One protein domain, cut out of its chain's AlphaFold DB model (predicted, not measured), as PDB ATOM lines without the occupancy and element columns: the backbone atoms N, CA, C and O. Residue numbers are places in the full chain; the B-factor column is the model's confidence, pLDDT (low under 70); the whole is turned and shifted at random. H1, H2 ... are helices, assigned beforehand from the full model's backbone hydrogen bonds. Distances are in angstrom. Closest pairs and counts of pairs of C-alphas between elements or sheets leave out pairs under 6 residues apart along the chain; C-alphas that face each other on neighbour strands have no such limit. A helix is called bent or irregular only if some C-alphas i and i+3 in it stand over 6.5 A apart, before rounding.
ATOM      1  N   ALA A 235      43.555 -46.834  -6.484       82.94
ATOM      2  CA  ALA A 235      43.412 -48.001  -7.352       82.94
ATOM      3  C   ALA A 235      42.848 -49.246  -6.639       82.94
ATOM      4  O   ALA A 235      42.659 -50.274  -7.281       82.94
ATOM      5  N   ASP A 236      42.598 -49.186  -5.327       83.06
ATOM      6  CA  ASP A 236      42.102 -50.314  -4.532       83.06
ATOM      7  C   ASP A 236      40.938 -49.862  -3.634       83.06
ATOM      8  O   ASP A 236      41.120 -49.119  -2.664       83.06
ATOM      9  N   ALA A 237      39.726 -50.323  -3.961       84.75
ATOM     10  CA  ALA A 237      38.500 -49.959  -3.249       84.75
ATOM     11  C   ALA A 237      38.528 -50.350  -1.765       84.75
ATOM     12  O   ALA A 237      37.947 -49.665  -0.926       84.75
ATOM     13  N   ALA A 238      39.228 -51.423  -1.394       84.19
ATOM     14  CA  ALA A 238      39.308 -51.830   0.001       84.19
ATOM     15  C   ALA A 238      40.251 -50.938   0.810       84.19
ATOM     16  O   ALA A 238      39.961 -50.657   1.972       84.19
ATOM     17  N   ALA A 239      41.356 -50.487   0.206       85.44
ATOM     18  CA  ALA A 239      42.236 -49.496   0.822       85.44
ATOM     19  C   ALA A 239      41.523 -48.147   0.967       85.44
ATOM     20  O   ALA A 239      41.608 -47.523   2.022       85.44
ATOM     21  N   PHE A 240      40.758 -47.745  -0.051       91.31
ATOM     22  CA  PHE A 240      39.918 -46.552  -0.003       91.31
ATOM     23  C   PHE A 240      38.874 -46.626   1.121       91.31
ATOM     24  O   PHE A 240      38.823 -45.744   1.973       91.31
ATOM     25  N   ASN A 241      38.119 -47.725   1.198       89.38
ATOM     26  CA  ASN A 241      37.099 -47.943   2.227       89.38
ATOM     27  C   ASN A 241      37.676 -48.126   3.643       89.38
ATOM     28  O   ASN A 241      36.939 -48.045   4.625       89.38
ATOM     29  N   ALA A 242      38.977 -48.400   3.767       88.56
ATOM     30  CA  ALA A 242      39.668 -48.468   5.052       88.56
ATOM     31  C   ALA A 242      40.115 -47.087   5.564       88.56
ATOM     32  O   ALA A 242      40.509 -46.971   6.727       88.56
ATOM     33  N   LEU A 243      40.077 -46.044   4.727       91.75
ATOM     34  CA  LEU A 243      40.381 -44.679   5.143       91.75
ATOM     35  C   LEU A 243      39.192 -44.060   5.884       91.75
ATOM     36  O   LEU A 243      38.053 -44.108   5.426       91.75
ATOM     37  N   ASP A 244      39.474 -43.376   6.993       90.25
ATOM     38  CA  ASP A 244      38.530 -42.408   7.546       90.25
ATOM     39  C   ASP A 244      38.583 -41.127   6.705       90.25
ATOM     40  O   ASP A 244      39.402 -40.230   6.935       90.25
ATOM     41  N   LEU A 245      37.703 -41.070   5.706       88.88
ATOM     42  CA  LEU A 245      37.608 -39.967   4.750       88.88
ATOM     43  C   LEU A 245      37.244 -38.631   5.421       88.88
ATOM     44  O   LEU A 245      37.554 -37.571   4.879       88.88
ATOM     45  N   THR A 246      36.616 -38.661   6.604       83.69
ATOM     46  CA  THR A 246      36.255 -37.444   7.352       83.69
ATOM     47  C   THR A 246      37.447 -36.835   8.082       83.69
ATOM     48  O   THR A 246      37.496 -35.623   8.282       83.69
ATOM     49  N   ALA A 247      38.441 -37.660   8.411       91.31
ATOM     50  CA  ALA A 247      39.656 -37.252   9.098       91.31
ATOM     51  C   ALA A 247      40.791 -36.837   8.145       91.31
ATOM     52  O   ALA A 247      41.908 -36.618   8.614       91.31
ATOM     53  N   LEU A 248      40.573 -36.785   6.825       93.00
ATOM     54  CA  LEU A 248      41.590 -36.357   5.851       93.00
ATOM     55  C   LEU A 248      41.949 -34.881   6.033       93.00
ATOM     56  O   LEU A 248      41.062 -34.019   6.023       93.00
ATOM     57  N   THR A 249      43.250 -34.588   6.139       94.88
ATOM     58  CA  THR A 249      43.731 -33.206   6.050       94.88
ATOM     59  C   THR A 249      43.452 -32.644   4.648       94.88
ATOM     60  O   THR A 249      43.231 -33.415   3.707       94.88
ATOM     61  N   PRO A 250      43.438 -31.311   4.468       94.06
ATOM     62  CA  PRO A 250      43.260 -30.714   3.144       94.06
ATOM     63  C   PRO A 250      44.282 -31.214   2.113       94.06
ATOM     64  O   PRO A 250      43.894 -31.525   0.991       94.06
ATOM     65  N   ASP A 251      45.546 -31.367   2.518       93.81
ATOM     66  CA  ASP A 251      46.625 -31.826   1.637       93.81
ATOM     67  C   ASP A 251      46.452 -33.305   1.261       93.81
ATOM     68  O   ASP A 251      46.450 -33.644   0.082       93.81
ATOM     69  N   GLU A 252      46.190 -34.185   2.239       94.88
ATOM     70  CA  GLU A 252      45.937 -35.611   1.967       94.88
ATOM     71  C   GLU A 252      44.718 -35.808   1.060       94.88
ATOM     72  O   GLU A 252      44.683 -36.711   0.226       94.88
ATOM     73  N   ARG A 253      43.695 -34.966   1.230       95.75
ATOM     74  CA  ARG A 253      42.501 -34.981   0.389       95.75
ATOM     75  C   ARG A 253      42.825 -34.556  -1.038       95.75
ATOM     76  O   ARG A 253      42.347 -35.211  -1.959       95.75
ATOM     77  N   ALA A 254      43.599 -33.486  -1.216       94.06
ATOM     78  CA  ALA A 254      44.017 -33.023  -2.535       94.06
ATOM     79  C   ALA A 254      44.849 -34.096  -3.257       94.06
ATOM     80  O   ALA A 254      44.521 -34.449  -4.388       94.06
ATOM     81  N   ASP A 255      45.823 -34.692  -2.566       94.06
ATOM     82  CA  ASP A 255      46.653 -35.777  -3.100       94.06
ATOM     83  C   ASP A 255      45.816 -37.007  -3.479       94.06
ATOM     84  O   ASP A 255      46.026 -37.616  -4.532       94.06
ATOM     85  N   LEU A 256      44.836 -37.374  -2.645       95.62
ATOM     86  CA  LEU A 256      43.936 -38.491  -2.926       95.62
ATOM     87  C   LEU A 256      43.043 -38.205  -4.143       95.62
ATOM     88  O   LEU A 256      42.851 -39.100  -4.967       95.62
ATOM     89  N   ILE A 257      42.532 -36.976  -4.289       94.81
ATOM     90  CA  ILE A 257      41.769 -36.553  -5.474       94.81
ATOM     91  C   ILE A 257      42.628 -36.719  -6.730       94.81
ATOM     92  O   ILE A 257      42.203 -37.392  -7.671       94.81
ATOM     93  N   ASP A 258      43.847 -36.178  -6.736       93.50
ATOM     94  CA  ASP A 258      44.745 -36.272  -7.890       93.50
ATOM     95  C   ASP A 258      45.145 -37.715  -8.204       93.50
ATOM     96  O   ASP A 258      45.185 -38.112  -9.373       93.50
ATOM     97  N   GLY A 259      45.371 -38.523  -7.165       91.69
ATOM     98  CA  GLY A 259      45.622 -39.951  -7.284       91.69
ATOM     99  C   GLY A 259      44.467 -40.683  -7.965       91.69
ATOM    100  O   GLY A 259      44.700 -41.410  -8.932       91.69
ATOM    101  N   ILE A 260      43.226 -40.488  -7.500       91.19
ATOM    102  CA  ILE A 260      42.042 -41.140  -8.085       91.19
ATOM    103  C   ILE A 260      41.828 -40.661  -9.528       91.19
ATOM    104  O   ILE A 260      41.579 -41.486 -10.406       91.19
ATOM    105  N   LEU A 261      41.982 -39.361  -9.814       88.25
ATOM    106  CA  LEU A 261      41.892 -38.832 -11.183       88.25
ATOM    107  C   LEU A 261      42.929 -39.479 -12.113       88.25
ATOM    108  O   LEU A 261      42.601 -39.874 -13.229       88.25
ATOM    109  N   ALA A 262      44.166 -39.658 -11.644       86.75
ATOM    110  CA  ALA A 262      45.208 -40.335 -12.412       86.75
ATOM    111  C   ALA A 262      44.942 -41.842 -12.592       86.75
ATOM    112  O   ALA A 262      45.253 -42.400 -13.648       86.75
ATOM    113  N   ALA A 263      44.383 -42.510 -11.578       83.31
ATOM    114  CA  ALA A 263      44.030 -43.927 -11.637       83.31
ATOM    115  C   ALA A 263      42.857 -44.183 -12.594       83.31
ATOM    116  O   ALA A 263      42.884 -45.140 -13.364       83.31
ATOM    117  N   ARG A 264      41.877 -43.277 -12.625       80.00
ATOM    118  CA  ARG A 264      40.697 -43.334 -13.495       80.00
ATOM    119  C   ARG A 264      41.024 -43.411 -14.985       80.00
ATOM    120  O   ARG A 264      40.318 -44.089 -15.719       80.00
ATOM    121  N   LEU A 265      42.098 -42.764 -15.435       72.38
ATOM    122  CA  LEU A 265      42.558 -42.853 -16.829       72.38
ATOM    123  C   LEU A 265      43.029 -44.263 -17.227       72.38
ATOM    124  O   LEU A 265      43.284 -44.523 -18.402       72.38
ATOM    125  N   ARG A 266      43.227 -45.152 -16.250       68.56
ATOM    126  CA  ARG A 266      43.866 -46.462 -16.424       68.56
ATOM    127  C   ARG A 266      42.988 -47.632 -15.993       68.56
ATOM    128  O   ARG A 266      43.310 -48.755 -16.364       68.56
ATOM    129  N   LEU A 267      41.947 -47.378 -15.203       65.25
ATOM    130  CA  LEU A 267      41.079 -48.390 -14.606       65.25
ATOM    131  C   LEU A 267      39.681 -48.322 -15.208       65.25
ATOM    132  O   LEU A 267      39.201 -47.252 -15.593       65.25
ATOM    133  N   GLU A 268      39.011 -49.467 -15.280       62.22
ATOM    134  CA  GLU A 268      37.626 -49.495 -15.734       62.22
ATOM    135  C   GLU A 268      36.708 -48.909 -14.651       62.22
ATOM    136  O   GLU A 268      36.920 -49.090 -13.454       62.22
ATOM    137  N   SER A 269      35.652 -48.197 -15.054       58.88
ATOM    138  CA  SER A 269      34.785 -47.467 -14.107       58.88
ATOM    139  C   SER A 269      34.159 -48.333 -13.002       58.88
ATOM    140  O   SER A 269      33.864 -47.816 -11.927       58.88
ATOM    141  N   TYR A 270      33.982 -49.640 -13.230       58.72
ATOM    142  CA  TYR A 270      33.456 -50.555 -12.212       58.72
ATOM    143  C   TYR A 270      34.475 -50.893 -11.111       58.72
ATOM    144  O   TYR A 270      34.071 -51.318 -10.033       58.72
ATOM    145  N   GLU A 271      35.776 -50.710 -11.358       65.50
ATOM    146  CA  GLU A 271      36.851 -51.039 -10.411       65.50
ATOM    147  C   GLU A 271      37.025 -49.959  -9.330       65.50
ATOM    148  O   GLU A 271      37.557 -50.238  -8.256       65.50
ATOM    149  N   ILE A 272      36.550 -48.736  -9.597       74.38
ATOM    150  CA  ILE A 272      36.731 -47.555  -8.736       74.38
ATOM    151  C   ILE A 272      35.410 -46.847  -8.375       74.38
ATOM    152  O   ILE A 272      35.381 -45.635  -8.165       74.38
ATOM    153  N   GLY A 273      34.295 -47.583  -8.341       78.81
ATOM    154  CA  GLY A 273      32.952 -47.016  -8.145       78.81
ATOM    155  C   GLY A 273      32.804 -46.160  -6.878       78.81
ATOM    156  O   GLY A 273      32.346 -45.022  -6.964       78.81
ATOM    157  N   ASP A 274      33.251 -46.663  -5.723       84.00
ATOM    158  CA  ASP A 274      33.169 -45.941  -4.442       84.00
ATOM    159  C   ASP A 274      34.025 -44.662  -4.456       84.00
ATOM    160  O   ASP A 274      33.620 -43.614  -3.946       84.00
ATOM    161  N   GLN A 275      35.202 -44.721  -5.086       88.25
ATOM    162  CA  GLN A 275      36.090 -43.573  -5.251       88.25
ATOM    163  C   GLN A 275      35.458 -42.496  -6.136       88.25
ATOM    164  O   GLN A 275      35.602 -41.308  -5.855       88.25
ATOM    165  N   LEU A 276      34.751 -42.899  -7.195       83.62
ATOM    166  CA  LEU A 276      34.047 -41.981  -8.088       83.62
ATOM    167  C   LEU A 276      32.871 -41.300  -7.382       83.62
ATOM    168  O   LEU A 276      32.722 -40.086  -7.505       83.62
ATOM    169  N   ASP A 277      32.098 -42.043  -6.587       83.06
ATOM    170  CA  ASP A 277      31.008 -41.486  -5.774       83.06
ATOM    171  C   ASP A 277      31.530 -40.487  -4.735       83.06
ATOM    172  O   ASP A 277      30.928 -39.438  -4.486       83.06
ATOM    173  N   TRP A 278      32.695 -40.773  -4.156       91.19
ATOM    174  CA  TRP A 278      33.356 -39.839  -3.261       91.19
ATOM    175  C   TRP A 278      33.909 -38.607  -3.982       91.19
ATOM    176  O   TRP A 278      33.746 -37.499  -3.469       91.19
ATOM    177  N   LEU A 279      34.519 -38.757  -5.166       89.06
ATOM    178  CA  LEU A 279      34.937 -37.619  -5.991       89.06
ATOM    179  C   LEU A 279      33.740 -36.737  -6.350       89.06
ATOM    180  O   LEU A 279      33.831 -35.520  -6.224       89.06
ATOM    181  N   ASP A 280      32.599 -37.327  -6.707       82.81
ATOM    182  CA  ASP A 280      31.350 -36.597  -6.936       82.81
ATOM    183  C   ASP A 280      30.929 -35.772  -5.713       82.81
ATOM    184  O   ASP A 280      30.535 -34.609  -5.844       82.81
ATOM    185  N   ALA A 281      31.054 -36.337  -4.511       85.19
ATOM    186  CA  ALA A 281      30.769 -35.620  -3.274       85.19
ATOM    187  C   ALA A 281      31.774 -34.482  -3.009       85.19
ATOM    188  O   ALA A 281      31.358 -33.382  -2.639       85.19
ATOM    189  N   GLN A 282      33.078 -34.703  -3.232       89.69
ATOM    190  CA  GLN A 282      34.101 -33.652  -3.096       89.69
ATOM    191  C   GLN A 282      33.874 -32.517  -4.095       89.69
ATOM    192  O   GLN A 282      34.020 -31.341  -3.758       89.69
ATOM    193  N   TYR A 283      33.472 -32.874  -5.310       82.62
ATOM    194  CA  TYR A 283      33.117 -31.938  -6.355       82.62
ATOM    195  C   TYR A 283      31.916 -31.079  -5.945       82.62
ATOM    196  O   TYR A 283      31.995 -29.851  -5.944       82.62
ATOM    197  N   ALA A 284      30.812 -31.718  -5.541       78.38
ATOM    198  CA  ALA A 284      29.585 -31.042  -5.128       78.38
ATOM    199  C   ALA A 284      29.785 -30.144  -3.895       78.38
ATOM    200  O   ALA A 284      29.135 -29.107  -3.771       78.38
ATOM    201  N   ALA A 285      30.706 -30.518  -3.005       84.12
ATOM    202  CA  ALA A 285      31.089 -29.723  -1.844       84.12
ATOM    203  C   ALA A 285      32.015 -28.535  -2.176       84.12
ATOM    204  O   ALA A 285      32.314 -27.741  -1.286       84.12
ATOM    205  N   GLY A 286      32.496 -28.408  -3.421       83.81
ATOM    206  CA  GLY A 286      33.473 -27.386  -3.807       83.81
ATOM    207  C   GLY A 286      34.857 -27.595  -3.181       83.81
ATOM    208  O   GLY A 286      35.604 -26.635  -3.019       83.81
ATOM    209  N   ALA A 287      35.191 -28.832  -2.797       87.56
ATOM    210  CA  ALA A 287      36.457 -29.171  -2.146       87.56
ATOM    211  C   ALA A 287      37.614 -29.398  -3.137       87.56
ATOM    212  O   ALA A 287      38.762 -29.508  -2.713       87.56
ATOM    213  N   MET A 288      37.320 -29.481  -4.438       90.12
ATOM    214  CA  MET A 288      38.321 -29.607  -5.498       90.12
ATOM    215  C   MET A 288      38.888 -28.246  -5.898       90.12
ATOM    216  O   MET A 288      38.164 -27.249  -5.959       90.12
ATOM    217  N   THR A 289      40.170 -28.214  -6.260       89.56
ATOM    218  CA  THR A 289      40.737 -27.047  -6.947       89.56
ATOM    219  C   THR A 289      40.086 -26.870  -8.328       89.56
ATOM    220  O   THR A 289      39.549 -27.833  -8.885       89.56
TER     221      THR A 289
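What this domain is: This is residues 235 to 289 of the 443 residues of the protein "Ig-like domain-containing protein" of Planctomycetes bacterium (UniProt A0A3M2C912). Two longer helices, H2 and H3, cross at a steep slant near their middles, running opposite ways, close but not clearly touching; the short helix H1 is set to one side of the pair, by the first residues of H3, and the centres of the three make a triangle. The unnamed residues 242 to 249 lead from H1 to the first residue of H2, residues 265 to 272 loop over from the last residue of H2 to the first of H3, and the last residues, 285 to 289, fold back from H3 toward the side of H2. The printed part has 55 residues with three named helices, in the order H1, H2, H3 along the chain, and no named strand, and its class is all helix. The whole is compact, with a radius of gyration of the C-alphas of 10.6 A, and the C-alphas span 27 by 22 by 16 A along their three main axes.

How they stand to each other: The longest helix is H2, residues 250 to 264, and it touches no helix. It is near H3, residues 273 to 284: the two are close but not clearly touching, with 2 pairs of C-alphas within 8 A. Their closest C-alphas are those of Ile 257 and Leu 279, 6.9 A apart. The lines of H2 and H3 stand at a steep tilt of 52 degrees, and the two helices run opposite ways. Their centres are 11.2 A apart. H3 touches H1, residues 237 to 241, with residues 273 to 275 alone. There are 5 pairs of C-alphas within 8 A between H1 and H3, and the closest C-alphas are those of Ala 237 and Asp 274, 6.8 A apart. The centres of H1 and H3 are 13.4 A apart. H1 and H2 follow each other in the chain but are apart, with no C-alpha of the one within 8 A of the other. In H1, H2 and H3, every pair of O of residue i and N of residue i+4 inside the helix is within hydrogen-bond range.

Where its parts are: H2, residues 250 to 264, has 15 residues and is 21.0 A long from first to last C-alpha. It begins with C-alpha 250 at (43.260, -30.714, 3.144) and ends with C-alpha 264 at (40.697, -43.334, -13.495); between these two points both y and z fall. H3, residues 273 to 284, has 12 residues and is 16.6 A long. It ends with C-alpha 284 at (29.585, -31.042, -5.128), and from its first to its last C-alpha y rises. H1, residues 237 to 241, has 5 residues and is 6.0 A long; it begins with C-alpha 237 at (38.500, -49.959, -3.249). No helix is bent or irregular. Residues 245 to 247 are helical too, a run too short to bear a name.

The domain as a whole: The two C-alphas farthest apart are those of Thr 249 and Glu 268, at 27.9 A. The first and last printed C-alphas, of Ala 235 and Thr 289, are 21.1 A apart. The printed part runs from residue 235 to residue 289 of a full chain of 443 residues, and it has no cut. The links H1 to H2 and H2 to H3 are both short, with 8 residues each. The mean pLDDT of the printed part is 85.0. Residues 266 to 271, in the link from H2 to H3, are under 70. H2 has a mean pLDDT of 91, H1 of 87 and H3 of 85.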